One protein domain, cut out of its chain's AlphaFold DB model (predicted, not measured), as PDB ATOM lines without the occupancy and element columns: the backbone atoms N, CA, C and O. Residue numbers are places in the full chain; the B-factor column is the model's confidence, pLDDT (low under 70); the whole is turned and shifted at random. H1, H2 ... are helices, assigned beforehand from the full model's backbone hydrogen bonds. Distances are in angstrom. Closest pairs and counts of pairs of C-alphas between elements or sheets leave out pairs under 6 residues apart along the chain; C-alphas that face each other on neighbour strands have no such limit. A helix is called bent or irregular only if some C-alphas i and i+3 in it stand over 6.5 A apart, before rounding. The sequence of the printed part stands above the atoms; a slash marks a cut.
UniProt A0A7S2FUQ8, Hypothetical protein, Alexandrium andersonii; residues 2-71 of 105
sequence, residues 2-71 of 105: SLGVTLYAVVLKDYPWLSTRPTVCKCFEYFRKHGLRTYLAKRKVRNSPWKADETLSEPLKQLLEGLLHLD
ATOM      1  N   SER A   2      50.691  32.084 120.478       97.00
ATOM      2  CA  SER A   2      49.455  31.359 120.154       97.00
ATOM      3  C   SER A   2      49.300  30.064 120.948       97.00
ATOM      4  O   SER A   2      48.219  29.820 121.458       97.00
ATOM      5  N   LEU A   3      50.382  29.310 121.176       98.00
ATOM      6  CA  LEU A   3      50.337  28.128 122.043       98.00
ATOM      7  C   LEU A   3      49.849  28.443 123.468       98.00
ATOM      8  O   LEU A   3      49.008  27.723 123.988       98.00
ATOM      9  N   GLY A   4      50.321  29.530 124.084       98.25
ATOM     10  CA  GLY A   4      49.842  29.955 125.404       98.25
ATOM     11  C   GLY A   4      48.355  30.327 125.394       98.25
ATOM     12  O   GLY A   4      47.635  30.000 126.331       98.25
ATOM     13  N   VAL A   5      47.866  30.946 124.310       98.19
ATOM     14  CA  VAL A   5      46.433  31.250 124.130       98.19
ATOM     15  C   VAL A   5      45.623  29.961 123.986       98.19
ATOM     16  O   VAL A   5      44.575  29.831 124.612       98.19
ATOM     17  N   THR A   6      46.119  29.000 123.205       98.38
ATOM     18  CA  THR A   6      45.492  27.685 123.035       98.38
ATOM     19  C   THR A   6      45.432  26.927 124.357       98.38
ATOM     20  O   THR A   6      44.371  26.431 124.714       98.38
ATOM     21  N   LEU A   7      46.530  26.877 125.118       98.19
ATOM     22  CA  LEU A   7      46.565  26.219 126.428       98.19
ATOM     23  C   LEU A   7      45.578  26.855 127.407       98.19
ATOM     24  O   LEU A   7      44.815  26.140 128.051       98.19
ATOM     25  N   TYR A   8      45.535  28.188 127.467       98.06
ATOM     26  CA  TYR A   8      44.523  28.901 128.243       98.06
ATOM     27  C   TYR A   8      43.108  28.454 127.838       98.06
ATOM     28  O   TYR A   8      42.298  28.114 128.699       98.06
ATOM     29  N   ALA A   9      42.820  28.427 126.531       97.62
ATOM     30  CA  ALA A   9      41.498  28.085 126.015       97.62
ATOM     31  C   ALA A   9      41.091  26.642 126.315       97.62
ATOM     32  O   ALA A   9      39.935  26.395 126.656       97.62
ATOM     33  N   VAL A  10      42.034  25.706 126.240       97.44
ATOM     34  CA  VAL A  10      41.806  24.299 126.583       97.44
ATOM     35  C   VAL A  10      41.500  24.146 128.072       97.44
ATOM     36  O   VAL A  10      40.509  23.511 128.427       97.44
ATOM     37  N   VAL A  11      42.309  24.751 128.948       96.44
ATOM     38  CA  VAL A  11      42.181  24.542 130.398       96.44
ATOM     39  C   VAL A  11      40.967  25.268 130.976       96.44
ATOM     40  O   VAL A  11      40.231  24.700 131.778       96.44
ATOM     41  N   LEU A  12      40.719  26.509 130.555       96.00
ATOM     42  CA  LEU A  12      39.636  27.336 131.102       96.00
ATOM     43  C   LEU A  12      38.341  27.275 130.286       96.00
ATOM     44  O   LEU A  12      37.351  27.899 130.672       96.00
ATOM     45  N   LYS A  13      38.335  26.529 129.172       95.12
ATOM     46  CA  LYS A  13      37.198  26.395 128.242       95.12
ATOM     47  C   LYS A  13      36.668  27.751 127.756       95.12
ATOM     48  O   LYS A  13      35.469  27.924 127.522       95.12
ATOM     49  N   ASP A  14      37.560  28.731 127.642       94.81
ATOM     50  CA  ASP A  14      37.235  30.108 127.285       94.81
ATOM     51  C   ASP A  14      38.438  30.822 126.667       94.81
ATOM     52  O   ASP A  14      39.578  30.553 127.030       94.81
ATOM     53  N   TYR A  15      38.205  31.773 125.767       95.12
ATOM     54  CA  TYR A  15      39.292  32.562 125.182       95.12
ATOM     55  C   TYR A  15      39.697  33.718 126.111       95.12
ATOM     56  O   TYR A  15      38.828  34.366 126.700       95.12
ATOM     57  N   PRO A  16      41.000  34.041 126.231       95.00
ATOM     58  CA  PRO A  16      41.451  35.105 127.129       95.00
ATOM     59  C   PRO A  16      41.129  36.510 126.585       95.00
ATOM     60  O   PRO A  16      40.976  37.472 127.333       95.00
ATOM     61  N   TRP A  17      40.994  36.656 125.270       95.12
ATOM     62  CA  TRP A  17      40.617  37.909 124.621       95.12
ATOM     63  C   TRP A  17      40.084  37.644 123.215       95.12
ATOM     64  O   TRP A  17      40.413  36.640 122.590       95.12
ATOM     65  N   LEU A  18      39.282  38.582 122.708       93.75
ATOM     66  CA  LEU A  18      38.695  38.518 121.364       93.75
ATOM     67  C   LEU A  18      39.628  39.064 120.274       93.75
ATOM     68  O   LEU A  18      39.446  38.778 119.097       93.75
ATOM     69  N   SER A  19      40.611  39.886 120.646       94.62
ATOM     70  CA  SER A  19      41.563  40.483 119.710       94.62
ATOM     71  C   SER A  19      42.837  40.901 120.433       94.62
ATOM     72  O   SER A  19      42.781  41.314 121.589       94.62
ATOM     73  N   THR A  20      43.969  40.825 119.736       93.81
ATOM     74  CA  THR A  20      45.261  41.379 120.172       93.81
ATOM     75  C   THR A  20      45.554  42.746 119.555       93.81
ATOM     76  O   THR A  20      46.596  43.340 119.833       93.81
ATOM     77  N   ARG A  21      44.657  43.261 118.699       92.50
ATOM     78  CA  ARG A  21      44.806  44.598 118.120       92.50
ATOM     79  C   ARG A  21      44.687  45.645 119.234       92.50
ATOM     80  O   ARG A  21      43.764  45.524 120.052       92.50
ATOM     81  N   PRO A  22      45.569  46.661 119.259       87.75
ATOM     82  CA  PRO A  22      45.474  47.748 120.222       87.75
ATOM     83  C   PRO A  22      44.074  48.353 120.233       87.75
ATOM     84  O   PRO A  22      43.429  48.417 119.189       87.75
ATOM     85  N   THR A  23      43.606  48.751 121.415       89.75
ATOM     86  CA  THR A  23      42.326  49.442 121.668       89.75
ATOM     87  C   THR A  23      41.042  48.686 121.295       89.75
ATOM     88  O   THR A  23      39.958  49.138 121.654       89.75
ATOM     89  N   VAL A  24      41.122  47.522 120.640       93.19
ATOM     90  CA  VAL A  24      39.946  46.733 120.223       93.19
ATOM     91  C   VAL A  24      39.414  45.858 121.361       93.19
ATOM     92  O   VAL A  24      38.206  45.680 121.499       93.19
ATOM     93  N   CYS A  25      40.294  45.300 122.200       95.38
ATOM     94  CA  CYS A  25      39.895  44.381 123.264       95.38
ATOM     95  C   CYS A  25      40.342  44.864 124.644       95.38
ATOM     96  O   CYS A  25      41.516  44.781 124.995       95.38
ATOM     97  N   LYS A  26      39.378  45.266 125.483       95.06
ATOM     98  CA  LYS A  26      39.639  45.688 126.872       95.06
ATOM     99  C   LYS A  26      40.332  44.602 127.708       95.06
ATOM    100  O   LYS A  26      41.122  44.935 128.583       95.06
ATOM    101  N   CYS A  27      40.060  43.320 127.438       95.31
ATOM    102  CA  CYS A  27      40.714  42.208 128.138       95.31
ATOM    103  C   CYS A  27      42.205  42.133 127.791       95.31
ATOM    104  O   CYS A  27      43.032  42.054 128.697       95.31
ATOM    105  N   PHE A  28      42.548  42.223 126.501       96.94
ATOM    106  CA  PHE A  28      43.945  42.217 126.070       96.94
ATOM    107  C   PHE A  28      44.689  43.477 126.521       96.94
ATOM    108  O   PHE A  28      45.826  43.381 126.966       96.94
ATOM    109  N   GLU A  29      44.039  44.644 126.498       97.00
ATOM    110  CA  GLU A  29      44.619  45.880 127.038       97.00
ATOM    111  C   GLU A  29      44.902  45.782 128.540       97.00
ATOM    112  O   GLU A  29      45.970  46.178 129.004       97.00
ATOM    113  N   TYR A  30      43.976  45.199 129.304       96.94
ATOM    114  CA  TYR A  30      44.184  44.961 130.728       96.94
ATOM    115  C   TYR A  30      45.348  43.996 130.975       96.94
ATOM    116  O   TYR A  30      46.224  44.294 131.784       96.94
ATOM    117  N   PHE A  31      45.390  42.876 130.246       97.19
ATOM    118  CA  PHE A  31      46.508  41.932 130.283       97.19
ATOM    119  C   PHE A  31      47.837  42.613 129.934       97.19
ATOM    120  O   PHE A  31      48.823  42.443 130.643       97.19
ATOM    121  N   ARG A  32      47.863  43.443 128.889       96.56
ATOM    122  CA  ARG A  32      49.060  44.171 128.466       96.56
ATOM    123  C   ARG A  32      49.566  45.141 129.523       96.56
ATOM    124  O   ARG A  32      50.772  45.263 129.702       96.56
ATOM    125  N   LYS A  33      48.652  45.822 130.213       97.00
ATOM    126  CA  LYS A  33      48.990  46.811 131.237       97.00
ATOM    127  C   LYS A  33      49.411  46.183 132.567       97.00
ATOM    128  O   LYS A  33      50.256  46.747 133.250       97.00
ATOM    129  N   HIS A  34      48.801  45.063 132.951       97.25
ATOM    130  CA  HIS A  34      48.924  44.512 134.305       97.25
ATOM    131  C   HIS A  34      49.589  43.130 134.374       97.25
ATOM    132  O   HIS A  34      49.879  42.653 135.466       97.25
ATOM    133  N   GLY A  35      49.838  42.480 133.238       97.19
ATOM    134  CA  GLY A  35      50.406  41.135 133.176       97.19
ATOM    135  C   GLY A  35      49.382  40.015 133.383       97.19
ATOM    136  O   GLY A  35      48.186  40.244 133.604       97.19
ATOM    137  N   LEU A  36      49.861  38.769 133.284       97.81
ATOM    138  CA  LEU A  36      49.000  37.585 133.317       97.81
ATOM    139  C   LEU A  36      48.381  37.353 134.696       97.81
ATOM    140  O   LEU A  36      47.181  37.109 134.786       97.81
ATOM    141  N   ARG A  37      49.173  37.431 135.770       97.69
ATOM    142  CA  ARG A  37      48.714  37.091 137.128       97.69
ATOM    143  C   ARG A  37      47.538  37.958 137.564       97.69
ATOM    144  O   ARG A  37      46.481  37.450 137.929       97.69
ATOM    145  N   THR A  38      47.670  39.272 137.409       98.06
ATOM    146  CA  THR A  38      46.587  40.216 137.711       98.06
ATOM    147  C   THR A  38      45.378  40.020 136.795       98.06
ATOM    148  O   THR A  38      44.238  40.212 137.226       98.06
ATOM    149  N   TYR A  39      45.595  39.629 135.537       98.00
ATOM    150  CA  TYR A  39      44.512  39.273 134.625       98.00
ATOM    151  C   TYR A  39      43.736  38.031 135.113       98.00
ATOM    152  O   TYR A  39      42.507  38.085 135.207       98.00
ATOM    153  N   LEU A  40      44.426  36.957 135.512       97.88
ATOM    154  CA  LEU A  40      43.816  35.723 136.033       97.88
ATOM    155  C   LEU A  40      43.037  35.954 137.335       97.88
ATOM    156  O   LEU A  40      41.930  35.441 137.484       97.88
ATOM    157  N   ALA A  41      43.560  36.785 138.240       97.56
ATOM    158  CA  ALA A  41      42.902  37.124 139.506       97.56
ATOM    159  C   ALA A  41      41.601  37.935 139.330       97.56
ATOM    160  O   ALA A  41      40.774  38.032 140.243       97.56
ATOM    161  N   LYS A  42      41.403  38.541 138.152       96.06
ATOM    162  CA  LYS A  42      40.190  39.294 137.803       96.06
ATOM    163  C   LYS A  42      39.212  38.483 136.955       96.06
ATOM    164  O   LYS A  42      38.022  38.805 136.920       96.06
ATOM    165  N   ARG A  43      39.687  37.454 136.254       95.31
ATOM    166  CA  ARG A  43      38.879  36.673 135.318       95.31
ATOM    167  C   ARG A  43      38.117  35.568 136.046       95.31
ATOM    168  O   ARG A  43      38.721  34.731 136.701       95.31
ATOM    169  N   LYS A  44      36.794  35.541 135.886       95.31
ATOM    170  CA  LYS A  44      35.953  34.423 136.337       95.31
ATOM    171  C   LYS A  44      36.025  33.261 135.352       95.31
ATOM    172  O   LYS A  44      36.044  33.487 134.140       95.31
ATOM    173  N   VAL A  45      36.021  32.041 135.876       95.50
ATOM    174  CA  VAL A  45      35.854  30.832 135.068       95.50
ATOM    175  C   VAL A  45      34.396  30.747 134.613       95.50
ATOM    176  O   VAL A  45      33.473  31.051 135.369       95.50
ATOM    177  N   ARG A  46      34.172  30.377 133.348       92.56
ATOM    178  CA  ARG A  46      32.824  30.296 132.773       92.56
ATOM    179  C   ARG A  46      31.968  29.307 133.576       92.56
ATOM    180  O   ARG A  46      32.406  28.190 133.830       92.56
ATOM    181  N   ASN A  47      30.746  29.713 133.932       93.19
ATOM    182  CA  ASN A  47      29.780  28.906 134.694       93.19
ATOM    183  C   ASN A  47      30.310  28.399 136.050       93.19
ATOM    184  O   ASN A  47      29.934  27.322 136.502       93.19
ATOM    185  N   SER A  48      31.194  29.162 136.691       93.88
ATOM    186  CA  SER A  48      31.825  28.803 137.960       93.88
ATOM    187  C   SER A  48      31.911  30.030 138.879       93.88
ATOM    188  O   SER A  48      32.043  31.154 138.381       93.88
ATOM    189  N   PRO A  49      31.834  29.857 140.214       95.06
ATOM    190  CA  PRO A  49      32.060  30.954 141.155       95.06
ATOM    191  C   PRO A  49      33.541  31.358 141.248       95.06
ATOM    192  O   PRO A  49      33.836  32.464 141.698       95.06
ATOM    193  N   TRP A  50      34.453  30.488 140.805       96.75
ATOM    194  CA  TRP A  50      35.896  30.642 140.963       96.75
ATOM    195  C   TRP A  50      36.513  31.595 139.939       96.75
ATOM    196  O   TRP A  50      36.088  31.697 138.779       96.75
ATOM    197  N   LYS A  51      37.577  32.272 140.358       97.06
ATOM    198  CA  LYS A  51      38.489  32.999 139.478       97.06
ATOM    199  C   LYS A  51      39.485  32.041 138.841       97.06
ATOM    200  O   LYS A  51      39.828  31.009 139.406       97.06
ATOM    201  N   ALA A  52      40.001  32.411 137.674       96.94
ATOM    202  CA  ALA A  52      40.984  31.597 136.969       96.94
ATOM    203  C   ALA A  52      42.234  31.344 137.832       96.94
ATOM    204  O   ALA A  52      42.717  30.217 137.885       96.94
ATOM    205  N   ASP A  53      42.705  32.352 138.570       97.50
ATOM    206  CA  ASP A  53      43.867  32.226 139.467       97.50
ATOM    207  C   ASP A  53      43.681  31.204 140.605       97.50
ATOM    208  O   ASP A  53      44.650  30.579 141.024       97.50
ATOM    209  N   GLU A  54      42.441  30.989 141.056       97.06
ATOM    210  CA  GLU A  54      42.102  30.018 142.110       97.06
ATOM    211  C   GLU A  54      42.036  28.581 141.569       97.06
ATOM    212  O   GLU A  54      42.136  27.622 142.326       97.06
ATOM    213  N   THR A  55      41.863  28.424 140.255       96.12
ATOM    214  CA  THR A  55      41.712  27.112 139.600       96.12
ATOM    215  C   THR A  55      42.989  26.574 138.964       96.12
ATOM    216  O   THR A  55      43.087  25.377 138.704       96.12
ATOM    217  N   LEU A  56      43.958  27.443 138.667       96.75
ATOM    218  CA  LEU A  56      45.189  27.065 137.980       96.75
ATOM    219  C   LEU A  56      46.307  26.810 138.992       96.75
ATOM    220  O   LEU A  56      46.559  27.631 139.874       96.75
ATOM    221  N   SER A  57      47.028  25.702 138.821       96.56
ATOM    222  CA  SER A  57      48.227  25.421 139.610       96.56
ATOM    223  C   SER A  57      49.332  26.444 139.326       96.56
ATOM    224  O   SER A  57      49.399  27.024 138.237       96.56
ATOM    225  N   GLU A  58      50.226  26.660 140.292       96.31
ATOM    226  CA  GLU A  58      51.352  27.587 140.119       96.31
ATOM    227  C   GLU A  58      52.242  27.245 138.905       96.31
ATOM    228  O   GLU A  58      52.466  28.144 138.092       96.31
ATOM    229  N   PRO A  59      52.633  25.972 138.666       97.31
ATOM    230  CA  PRO A  59      53.358  25.575 137.454       97.31
ATOM    231  C   PRO A  59      52.676  25.995 136.151       97.31
ATOM    232  O   PRO A  59      53.314  26.506 135.231       97.31
ATOM    233  N   LEU A  60      51.355  25.818 136.069       96.94
ATOM    234  CA  LEU A  60      50.604  26.150 134.865       96.94
ATOM    235  C   LEU A  60      50.496  27.666 134.669       96.94
ATOM    236  O   LEU A  60      50.599  28.148 133.540       96.94
ATOM    237  N   LYS A  61      50.325  28.430 135.752       97.75
ATOM    238  CA  LYS A  61      50.341  29.894 135.682       97.75
ATOM    239  C   LYS A  61      51.708  30.411 135.222       97.75
ATOM    240  O   LYS A  61      51.748  31.299 134.372       97.75
ATOM    241  N   GLN A  62      52.794  29.816 135.713       97.50
ATOM    242  CA  GLN A  62      54.159  30.158 135.310       97.50
ATOM    243  C   GLN A  62      54.412  29.851 133.826       97.50
ATOM    244  O   GLN A  62      54.866  30.718 133.074       97.50
ATOM    245  N   LEU A  63      53.999  28.665 133.369       97.81
ATOM    246  CA  LEU A  63      54.081  28.268 131.965       97.81
ATOM    247  C   LEU A  63      53.307  29.232 131.049       97.81
ATOM    248  O   LEU A  63      53.828  29.685 130.024       97.81
ATOM    249  N   LEU A  64      52.063  29.568 131.411       98.25
ATOM    250  CA  LEU A  64      51.244  30.506 130.643       98.25
ATOM    251  C   LEU A  64      51.874  31.901 130.606       98.25
ATOM    252  O   LEU A  64      51.883  32.528 129.549       98.25
ATOM    253  N   GLU A  65      52.420  32.380 131.724       97.94
ATOM    254  CA  GLU A  65      53.079  33.686 131.821       97.94
ATOM    255  C   GLU A  65      54.274  33.780 130.872       97.94
ATOM    256  O   GLU A  65      54.380  34.732 130.091       97.94
ATOM    257  N   GLY A  66      55.111  32.744 130.851       97.94
ATOM    258  CA  GLY A  66      56.249  32.662 129.948       97.94
ATOM    259  C   GLY A  66      55.857  32.559 128.469       97.94
ATOM    260  O   GLY A  66      56.429  33.249 127.622       97.94
ATOM    261  N   LEU A  67      54.849  31.749 128.125       98.25
ATOM    262  CA  LEU A  67      54.389  31.572 126.737       98.25
ATOM    263  C   LEU A  67      53.613  32.778 126.182       98.25
ATOM    264  O   LEU A  67      53.609  33.012 124.961       98.25
ATOM    265  N   LEU A  68      52.942  33.527 127.061       98.12
ATOM    266  CA  LEU A  68      52.148  34.713 126.732       98.12
ATOM    267  C   LEU A  68      52.927  36.022 126.881       98.12
ATOM    268  O   LEU A  68      52.361  37.081 126.609       98.12
ATOM    269  N   HIS A  69      54.215  35.975 127.232       97.75
ATOM    270  CA  HIS A  69      55.031  37.178 127.360       97.75
ATOM    271  C   HIS A  69      54.950  38.041 126.085       97.75
ATOM    272  O   HIS A  69      55.078  37.542 124.957       97.75
ATOM    273  N   LEU A  70      54.689  39.342 126.250       96.12
ATOM    274  CA  LEU A  70      54.439  40.255 125.129       96.12
ATOM    275  C   LEU A  70      55.699  40.537 124.321       96.12
ATOM    276  O   LEU A  70      55.662  40.453 123.095       96.12
ATOM    277  N   ASP A  71      56.805  40.799 125.013       94.69
ATOM    278  CA  ASP A  71      58.131  40.893 124.409       94.69
ATOM    279  C   ASP A  71      58.543  39.519 123.845       94.69
ATOM    280  O   ASP A  71      58.674  38.564 124.624       94.69
TER     281      ASP A  71
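What this domain is: This is residues 2 to 71 of the 105 residues of the protein "Hypothetical protein" of Alexandrium andersonii (UniProt A0A7S2FUQ8). Helices H1 and H4 pack side by side, and the sharply kinked helix H2 packs on H4 by residues 36 to 37; short H3 packs on the second part of H2. The 70 printed residues hold four named helices, H1 to H4, and no named strand: all helix. The whole is compact, radius of gyration of the C-alphas 11.3 A, spanning 29 by 24 by 20 A.

How they stand to each other: H1, residues 2 to 12, touches H4, residues 58 to 67, at a shallow tilt of 30 degrees, opposite ways; closest are the C-alphas of Gly 4 and Leu 67, 5.0 A. H1 is apart from H2, residues 26 to 42, which has a kink of 130 degrees near residue 35 and is irregular: C-alphas 33 and 36 are 9.5 A apart. H2 touches H4 with residues 36 to 37 alone, closest C-alphas Leu 36 and Glu 65, 5.8 A. With residues 37 to 42 alone it touches H3, residues 52 to 55, closest C-alphas Leu 40 and Asp 53, 4.9 A. Every O i to N i+4 pair is within hydrogen-bond range in H1 and H4, 10 of 13 in H2; H3 is too short for one.

Where its parts are: H1 starts at C-alpha 2 (49.455, 31.359, 120.154) and measures 15.2 A, H2 12.7 A, H3 5.3 A; H4, 14.3 A, ends at C-alpha 67 (54.389, 31.572, 126.737).

The domain as a whole: The C-alphas farthest apart, Pro 49 and Asp 71, are 32.5 A apart. The printed part has no cut; H1 to H2 is a long link. No printed residue is under 70 in pLDDT.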